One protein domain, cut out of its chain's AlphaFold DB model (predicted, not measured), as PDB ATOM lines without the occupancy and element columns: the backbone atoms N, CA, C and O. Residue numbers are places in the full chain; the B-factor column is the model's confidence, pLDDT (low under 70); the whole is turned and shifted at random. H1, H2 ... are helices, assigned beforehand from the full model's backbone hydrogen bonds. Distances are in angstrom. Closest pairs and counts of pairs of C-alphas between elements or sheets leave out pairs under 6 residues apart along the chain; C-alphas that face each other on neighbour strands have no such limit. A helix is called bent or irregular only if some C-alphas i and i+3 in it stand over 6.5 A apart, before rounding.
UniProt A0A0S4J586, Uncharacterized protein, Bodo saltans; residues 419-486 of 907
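What this domain is: This is residues 419 to 486 of the 907 residues of an uncharacterized protein of Bodo saltans (UniProt A0A0S4J586). Two helices, H1 and H3, lie side by side and run the same way; H2, between them in the chain, slants back the opposite way to H3, and the unnamed tail, residues 469 to 486, folds back from the end of H3. The printed part has 68 residues with three named helices, H1, H2, H3 in chain order, and no named strand: all helix. It is compact, with a radius of gyration of the C-alphas of 11.4 A, and spans 35 by 25 by 20 A.

Where its parts are: Find C-alpha 454 at (25.575, 12.578, 33.188); from there H3, residues 454 to 468, runs 21.1 A. H1, residues 419 to 433, starts at (16.138, 13.148, 28.248) and runs 23.2 A; it is irregular, with C-alphas 422 and 425 7.8 A apart. H2 is residues 441 to 450.

How they stand to each other: Look at Leu 430 and Ile 461: their C-alphas, 7.4 A apart, are the closest where H1 and H3 touch, at a shallow tilt of 17 degrees. H2 and H3 only just touch, with 3 pairs of C-alphas within 8 A, only at the corner by their tight link; H3 does so with residues 456 to 457 alone, and C-alphas 450 and 457 are closest, at 5.4 A. H1 and H2 are apart. Every O i to N i+4 pair is within hydrogen-bond range in H2 and H3, 7 of 11 in H1.

The domain as a whole: The C-alphas of Thr 419 and Pro 472 are the farthest apart, 34.8 A. The printed part has no cut; no link between helices is long. Residues 419 to 422 are under pLDDT 70.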
ATOM      1  N   THR A 419      15.659  13.821  27.026       62.22
ATOM      2  CA  THR A 419      16.138  13.148  28.248       62.22
ATOM      3  C   THR A 419      16.874  14.077  29.210       62.22
ATOM      4  O   THR A 419      17.192  13.685  30.324       62.22
ATOM      5  N   ARG A 420      17.146  15.337  28.842       65.56
ATOM      6  CA  ARG A 420      17.845  16.279  29.736       65.56
ATOM      7  C   ARG A 420      17.027  16.638  30.980       65.56
ATOM      8  O   ARG A 420      17.601  16.770  32.059       65.56
ATOM      9  N   GLY A 421      15.701  16.726  30.851       63.84
ATOM     10  CA  GLY A 421      14.792  16.981  31.977       63.84
ATOM     11  C   GLY A 421      14.896  15.942  33.100       63.84
ATOM     12  O   GLY A 421      14.614  16.254  34.255       63.84
ATOM     13  N   ASP A 422      15.396  14.744  32.791       63.62
ATOM     14  CA  ASP A 422      15.645  13.691  33.774       63.62
ATOM     15  C   ASP A 422      16.692  14.100  34.817       63.62
ATOM     16  O   ASP A 422      16.622  13.680  35.968       63.62
ATOM     17  N   PHE A 423      17.619  14.987  34.460       71.00
ATOM     18  CA  PHE A 423      18.725  15.401  35.324       71.00
ATOM     19  C   PHE A 423      18.496  16.777  35.962       71.00
ATOM     20  O   PHE A 423      19.420  17.358  36.534       71.00
ATOM     21  N   VAL A 424      17.260  17.296  35.934       74.62
ATOM     22  CA  VAL A 424      16.916  18.623  36.484       74.62
ATOM     23  C   VAL A 424      17.290  18.766  37.963       74.62
ATOM     24  O   VAL A 424      17.579  19.858  38.443       74.62
ATOM     25  N   GLN A 425      17.317  17.662  38.709       74.94
ATOM     26  CA  GLN A 425      17.689  17.669  40.122       74.94
ATOM     27  C   GLN A 425      19.175  17.937  40.347       74.94
ATOM     28  O   GLN A 425      19.528  18.665  41.274       74.94
ATOM     29  N   MET A 426      20.035  17.407  39.475       79.38
ATOM     30  CA  MET A 426      21.468  17.698  39.491       79.38
ATOM     31  C   MET A 426      21.708  19.191  39.256       79.38
ATOM     32  O   MET A 426      22.469  19.814  39.997       79.38
ATOM     33  N   ALA A 427      20.994  19.778  38.288       79.50
ATOM     34  CA  ALA A 427      21.036  21.213  38.025       79.50
ATOM     35  C   ALA A 427      20.575  22.027  39.244       79.50
ATOM     36  O   ALA A 427      21.342  22.841  39.756       79.50
ATOM     37  N   ARG A 428      19.397  21.722  39.803       80.94
ATOM     38  CA  ARG A 428      18.869  22.391  41.010       80.94
ATOM     39  C   ARG A 428      19.805  22.291  42.213       80.94
ATOM     40  O   ARG A 428      19.921  23.238  42.990       80.94
ATOM     41  N   PHE A 429      20.469  21.151  42.400       84.56
ATOM     42  CA  PHE A 429      21.443  20.987  43.476       84.56
ATOM     43  C   PHE A 429      22.631  21.935  43.314       84.56
ATOM     44  O   PHE A 429      23.055  22.553  44.291       84.56
ATOM     45  N   LEU A 430      23.153  22.084  42.098       85.69
ATOM     46  CA  LEU A 430      24.265  22.991  41.829       85.69
ATOM     47  C   LEU A 430      23.839  24.456  41.906       85.69
ATOM     48  O   LEU A 430      24.566  25.249  42.497       85.69
ATOM     49  N   GLU A 431      22.646  24.804  41.424       83.12
ATOM     50  CA  GLU A 431      22.052  26.136  41.613       83.12
ATOM     51  C   GLU A 431      21.952  26.498  43.098       83.12
ATOM     52  O   GLU A 431      22.345  27.589  43.515       83.12
ATOM     53  N   LYS A 432      21.484  25.557  43.928       85.38
ATOM     54  CA  LYS A 432      21.423  25.731  45.384       85.38
ATOM     55  C   LYS A 432      22.814  25.803  46.018       85.38
ATOM     56  O   LYS A 432      23.012  26.553  46.970       85.38
ATOM     57  N   SER A 433      23.764  25.017  45.516       85.44
ATOM     58  CA  SER A 433      25.140  24.952  46.029       85.44
ATOM     59  C   SER A 433      25.980  26.175  45.663       85.44
ATOM     60  O   SER A 433      26.971  26.453  46.347       85.44
ATOM     61  N   TYR A 434      25.591  26.885  44.603       86.94
ATOM     62  CA  TYR A 434      26.270  28.051  44.050       86.94
ATOM     63  C   TYR A 434      25.262  29.168  43.708       86.94
ATOM     64  O   TYR A 434      25.072  29.488  42.536       86.94
ATOM     65  N   PRO A 435      24.615  29.796  44.703       82.12
ATOM     66  CA  PRO A 435      23.631  30.839  44.440       82.12
ATOM     67  C   PRO A 435      24.292  32.159  44.014       82.12
ATOM     68  O   PRO A 435      25.331  32.558  44.545       82.12
ATOM     69  N   GLY A 436      23.645  32.878  43.094       79.25
ATOM     70  CA  GLY A 436      24.050  34.223  42.676       79.25
ATOM     71  C   GLY A 436      25.491  34.288  42.165       79.25
ATOM     72  O   GLY A 436      25.874  33.534  41.272       79.25
ATOM     73  N   ASP A 437      26.297  35.176  42.744       79.69
ATOM     74  CA  ASP A 437      27.676  35.428  42.300       79.69
ATOM     75  C   ASP A 437      28.630  34.244  42.557       79.69
ATOM     76  O   ASP A 437      29.727  34.193  41.997       79.69
ATOM     77  N   ALA A 438      28.211  33.250  43.355       82.69
ATOM     78  CA  ALA A 438      28.958  32.006  43.520       82.69
ATOM     79  C   ALA A 438      28.967  31.155  42.236       82.69
ATOM     80  O   ALA A 438      29.907  30.378  42.033       82.69
ATOM     81  N   PHE A 439      27.981  31.313  41.342       84.19
ATOM     82  CA  PHE A 439      27.977  30.689  40.018       84.19
ATOM     83  C   PHE A 439      28.821  31.511  39.035       84.19
ATOM     84  O   PHE A 439      28.324  32.230  38.166       84.19
ATOM     85  N   THR A 440      30.138  31.436  39.223       87.25
ATOM     86  CA  THR A 440      31.112  32.208  38.448       87.25
ATOM     87  C   THR A 440      31.023  31.898  36.947       87.25
ATOM     88  O   THR A 440      30.569  30.819  36.555       87.25
ATOM     89  N   PRO A 441      31.534  32.784  36.071       87.56
ATOM     90  CA  PRO A 441      31.568  32.514  34.634       87.56
ATOM     91  C   PRO A 441      32.285  31.203  34.267       87.56
ATOM     92  O   PRO A 441      31.863  30.501  33.355       87.56
ATOM     93  N   ALA A 442      33.322  30.825  35.022       88.56
ATOM     94  CA  ALA A 442      34.028  29.559  34.833       88.56
ATOM     95  C   ALA A 442      33.176  28.329  35.212       88.56
ATOM     96  O   ALA A 442      33.241  27.307  34.528       88.56
ATOM     97  N   ARG A 443      32.338  28.421  36.258       89.62
ATOM     98  CA  ARG A 443      31.365  27.371  36.615       89.62
ATOM     99  C   ARG A 443      30.227  27.273  35.607       89.62
ATOM    100  O   ARG A 443      29.775  26.170  35.321       89.62
ATOM    101  N   ARG A 444      29.808  28.400  35.028       86.44
ATOM    102  CA  ARG A 444      28.842  28.411  33.924       86.44
ATOM    103  C   ARG A 444      29.384  27.695  32.697       86.44
ATOM    104  O   ARG A 444      28.716  26.813  32.175       86.44
ATOM    105  N   GLY A 445      30.609  28.021  32.296       88.00
ATOM    106  CA  GLY A 445      31.304  27.289  31.244       88.00
ATOM    107  C   GLY A 445      31.336  25.792  31.499       88.00
ATOM    108  O   GLY A 445      30.929  25.007  30.651       88.00
ATOM    109  N   LEU A 446      31.755  25.406  32.707       90.88
ATOM    110  CA  LEU A 446      31.752  24.010  33.126       90.88
ATOM    111  C   LEU A 446      30.361  23.371  32.986       90.88
ATOM    112  O   LEU A 446      30.272  22.288  32.416       90.88
ATOM    113  N   TYR A 447      29.297  24.029  33.458       88.31
ATOM    114  CA  TYR A 447      27.920  23.545  33.328       88.31
ATOM    115  C   TYR A 447      27.554  23.262  31.871       88.31
ATOM    116  O   TYR A 447      27.159  22.142  31.556       88.31
ATOM    117  N   GLU A 448      27.768  24.229  30.975       86.31
ATOM    118  CA  GLU A 448      27.458  24.075  29.550       86.31
ATOM    119  C   GLU A 448      28.237  22.916  28.904       86.31
ATOM    120  O   GLU A 448      27.711  22.228  28.030       86.31
ATOM    121  N   ILE A 449      29.455  22.645  29.387       88.44
ATOM    122  CA  ILE A 449      30.319  21.566  28.894       88.44
ATOM    123  C   ILE A 449      29.868  20.180  29.377       88.44
ATOM    124  O   ILE A 449      29.961  19.204  28.630       88.44
ATOM    125  N   VAL A 450      29.409  20.055  30.628       86.81
ATOM    126  CA  VAL A 450      29.170  18.740  31.257       86.81
ATOM    127  C   VAL A 450      27.704  18.344  31.362       86.81
ATOM    128  O   VAL A 450      27.427  17.155  31.515       86.81
ATOM    129  N   LYS A 451      26.761  19.287  31.247       81.00
ATOM    130  CA  LYS A 451      25.318  19.041  31.435       81.00
ATOM    131  C   LYS A 451      24.746  17.940  30.539       81.00
ATOM    132  O   LYS A 451      23.771  17.303  30.909       81.00
ATOM    133  N   ASN A 452      25.350  17.696  29.372       79.00
ATOM    134  CA  ASN A 452      24.902  16.685  28.408       79.00
ATOM    135  C   ASN A 452      25.556  15.305  28.604       79.00
ATOM    136  O   ASN A 452      25.248  14.364  27.868       79.00
ATOM    137  N   VAL A 453      26.451  15.169  29.589       80.94
ATOM    138  CA  VAL A 453      27.139  13.917  29.920       80.94
ATOM    139  C   VAL A 453      26.962  13.623  31.418       80.94
ATOM    140  O   VAL A 453      27.731  14.128  32.245       80.94
ATOM    141  N   PRO A 454      25.981  12.779  31.796       77.00
ATOM    142  CA  PRO A 454      25.575  12.578  33.188       77.00
ATOM    143  C   PRO A 454      26.719  12.231  34.141       77.00
ATOM    144  O   PRO A 454      26.753  12.715  35.269       77.00
ATOM    145  N   GLY A 455      27.693  11.426  33.707       80.25
ATOM    146  CA  GLY A 455      28.808  11.044  34.574       80.25
ATOM    147  C   GLY A 455      29.811  12.165  34.842       80.25
ATOM    148  O   GLY A 455      30.453  12.133  35.888       80.25
ATOM    149  N   TYR A 456      29.950  13.168  33.966       84.06
ATOM    150  CA  TYR A 456      30.749  14.364  34.280       84.06
ATOM    151  C   TYR A 456      29.993  15.302  35.206       84.06
ATOM    152  O   TYR A 456      30.575  15.847  36.142       84.06
ATOM    153  N   PHE A 457      28.688  15.436  34.982       83.50
ATOM    154  CA  PHE A 457      27.842  16.233  35.851       83.50
ATOM    155  C   PHE A 457      27.797  15.648  37.271       83.50
ATOM    156  O   PHE A 457      27.881  16.378  38.256       83.50
ATOM    157  N   GLY A 458      27.782  14.317  37.377       83.06
ATOM    158  CA  GLY A 458      27.840  13.608  38.647       83.06
ATOM    159  C   GLY A 458      29.183  13.719  39.354       83.06
ATOM    160  O   GLY A 458      29.213  13.936  40.560       83.06
ATOM    161  N   LEU A 459      30.283  13.672  38.599       85.44
ATOM    162  CA  LEU A 459      31.623  13.903  39.140       85.44
ATOM    163  C   LEU A 459      31.767  15.313  39.739       85.44
ATOM    164  O   LEU A 459      32.456  15.490  40.739       85.44
ATOM    165  N   TRP A 460      31.109  16.324  39.158       89.19
ATOM    166  CA  TRP A 460      31.099  17.665  39.744       89.19
ATOM    167  C   TRP A 460      30.381  17.678  41.103       89.19
ATOM    168  O   TRP A 460      30.926  18.210  42.071       89.19
ATOM    169  N   ILE A 461      29.206  17.046  41.201       88.00
ATOM    170  CA  ILE A 461      28.463  16.923  42.467       88.00
ATOM    171  C   ILE A 461      29.295  16.187  43.523       88.00
ATOM    172  O   ILE A 461      29.459  16.695  44.629       88.00
ATOM    173  N   GLU A 462      29.893  15.054  43.152       87.06
ATOM    174  CA  GLU A 462      30.784  14.283  44.020       87.06
ATOM    175  C   GLU A 462      31.930  15.148  44.559       87.06
ATOM    176  O   GLU A 462      32.109  15.261  45.772       87.06
ATOM    177  N   ASN A 463      32.687  15.808  43.677       88.88
ATOM    178  CA  ASN A 463      33.812  16.651  44.086       88.88
ATOM    179  C   ASN A 463      33.364  17.787  45.017       88.88
ATOM    180  O   ASN A 463      34.067  18.118  45.972       88.88
ATOM    181  N   ARG A 464      32.187  18.371  44.759       89.25
ATOM    182  CA  ARG A 464      31.598  19.420  45.597       89.25
ATOM    183  C   ARG A 464      31.276  18.902  46.994       89.25
ATOM    184  O   ARG A 464      31.647  19.541  47.976       89.25
ATOM    185  N   GLU A 465      30.600  17.770  47.112       88.06
ATOM    186  CA  GLU A 465      30.222  17.236  48.422       88.06
ATOM    187  C   GLU A 465      31.417  16.757  49.228       88.06
ATOM    188  O   GLU A 465      31.509  17.067  50.415       88.06
ATOM    189  N   ARG A 466      32.381  16.095  48.586       87.56
ATOM    190  CA  ARG A 466      33.635  15.710  49.241       87.56
ATOM    191  C   ARG A 466      34.403  16.928  49.758       87.56
ATOM    192  O   ARG A 466      34.920  16.891  50.874       87.56
ATOM    193  N   PHE A 467      34.414  18.031  49.002       88.69
ATOM    194  CA  PHE A 467      34.970  19.305  49.466       88.69
ATOM    195  C   PHE A 467      34.203  19.873  50.673       88.69
ATOM    196  O   PHE A 467      34.824  20.243  51.669       88.69
ATOM    197  N   ILE A 468      32.863  19.909  50.627       87.56
ATOM    198  CA  ILE A 468      32.026  20.376  51.752       87.56
ATOM    199  C   ILE A 468      32.300  19.547  53.015       87.56
ATOM    200  O   ILE A 468      32.435  20.103  54.107       87.56
ATOM    201  N   ASN A 469      32.442  18.232  52.854       86.75
ATOM    202  CA  ASN A 469      32.719  17.285  53.932       86.75
ATOM    203  C   ASN A 469      34.194  17.269  54.371       86.75
ATOM    204  O   ASN A 469      34.536  16.545  55.304       86.75
ATOM    205  N   LYS A 470      35.059  18.077  53.738       87.56
ATOM    206  CA  LYS A 470      36.504  18.163  54.005       87.56
ATOM    207  C   LYS A 470      37.208  16.805  53.904       87.56
ATOM    208  O   LYS A 470      38.087  16.492  54.711       87.56
ATOM    209  N   GLU A 471      36.824  15.991  52.924       84.12
ATOM    210  CA  GLU A 471      37.462  14.697  52.700       84.12
ATOM    211  C   GLU A 471      38.937  14.859  52.272       84.12
ATOM    212  O   GLU A 471      39.263  15.737  51.461       84.12
ATOM    213  N   PRO A 472      39.854  14.004  52.770       79.00
ATOM    214  CA  PRO A 472      41.243  13.996  52.324       79.00
ATOM    215  C   PRO A 472      41.352  13.838  50.799       79.00
ATOM    216  O   PRO A 472      40.735  12.951  50.216       79.00
ATOM    217  N   GLY A 473      42.157  14.688  50.152       79.50
ATOM    218  CA  GLY A 473      42.325  14.706  48.691       79.50
ATOM    219  C   GLY A 473      41.442  15.717  47.947       79.50
ATOM    220  O   GLY A 473      41.672  15.941  46.763       79.50
ATOM    221  N   TYR A 474      40.511  16.392  48.638       82.06
ATOM    222  CA  TYR A 474      39.618  17.409  48.062       82.06
ATOM    223  C   TYR A 474      39.763  18.767  48.779       82.06
ATOM    224  O   TYR A 474      38.816  19.244  49.405       82.06
ATOM    225  N   PRO A 475      40.950  19.413  48.732       81.62
ATOM    226  CA  PRO A 475      41.226  20.639  49.488       81.62
ATOM    227  C   PRO A 475      40.540  21.888  48.917       81.62
ATOM    228  O   PRO A 475      40.437  22.902  49.605       81.62
ATOM    229  N   THR A 476      40.100  21.840  47.659       86.00
ATOM    230  CA  THR A 476      39.503  22.971  46.947       86.00
ATOM    231  C   THR A 476      38.204  22.569  46.274       86.00
ATOM    232  O   THR A 476      38.065  21.462  45.760       86.00
ATOM    233  N   ASP A 477      37.271  23.512  46.250       89.31
ATOM    234  CA  ASP A 477      36.014  23.393  45.529       89.31
ATOM    235  C   ASP A 477      36.224  23.420  44.009       89.31
ATOM    236  O   ASP A 477      37.222  23.945  43.512       89.31
ATOM    237  N   VAL A 478      35.233  22.949  43.255       89.81
ATOM    238  CA  VAL A 478      35.237  23.046  41.794       89.81
ATOM    239  C   VAL A 478      34.910  24.485  41.394       89.81
ATOM    240  O   VAL A 478      33.793  24.962  41.603       89.81
ATOM    241  N   SER A 479      35.889  25.204  40.846       87.94
ATOM    242  CA  SER A 479      35.779  26.600  40.390       87.94
ATOM    243  C   SER A 479      35.611  26.734  38.873       87.94
ATOM    244  O   SER A 479      35.173  27.780  38.396       87.94
ATOM    245  N   GLY A 480      35.906  25.676  38.116       89.19
ATOM    246  CA  GLY A 480      35.681  25.582  36.675       89.19
ATOM    247  C   GLY A 480      36.166  24.251  36.102       89.19
ATOM    248  O   GLY A 480      36.514  23.336  36.846       89.19
ATOM    249  N   ILE A 481      36.227  24.154  34.769       89.50
ATOM    250  CA  ILE A 481      36.618  22.919  34.063       89.50
ATOM    251  C   ILE A 481      37.971  22.361  34.501       89.50
ATOM    252  O   ILE A 481      38.119  21.151  34.625       89.50
ATOM    253  N   LYS A 482      38.923  23.245  34.802       87.62
ATOM    254  CA  LYS A 482      40.267  22.879  35.248       87.62
ATOM    255  C   LYS A 482      40.292  22.102  36.562       87.62
ATOM    256  O   LYS A 482      41.315  21.520  36.851       87.62
ATOM    257  N   ASP A 483      39.238  22.151  37.378       87.50
ATOM    258  CA  ASP A 483      39.200  21.446  38.664       87.50
ATOM    259  C   ASP A 483      38.505  20.080  38.522       87.50
ATOM    260  O   ASP A 483      38.615  19.219  39.399       87.50
ATOM    261  N   LEU A 484      37.822  19.848  37.393       86.31
ATOM    262  CA  LEU A 484      37.175  18.584  37.069       86.31
ATOM    263  C   LEU A 484      38.163  17.665  36.335       86.31
ATOM    264  O   LEU A 484      38.234  17.660  35.109       86.31
ATOM    265  N   HIS A 485      38.902  16.854  37.095       75.75
ATOM    266  CA  HIS A 485      39.927  15.947  36.567       75.75
ATOM    267  C   HIS A 485      39.463  14.482  36.531       75.75
ATOM    268  O   HIS A 485      39.756  13.714  37.453       75.75
ATOM    269  N   PRO A 486      38.767  14.024  35.478       77.81
ATOM    270  CA  PRO A 486      38.550  12.599  35.318       77.81
ATOM    271  C   PRO A 486      39.881  11.901  34.966       77.81
ATOM    272  O   PRO A 486      40.669  12.444  34.187       77.81
TER     273      PRO A 486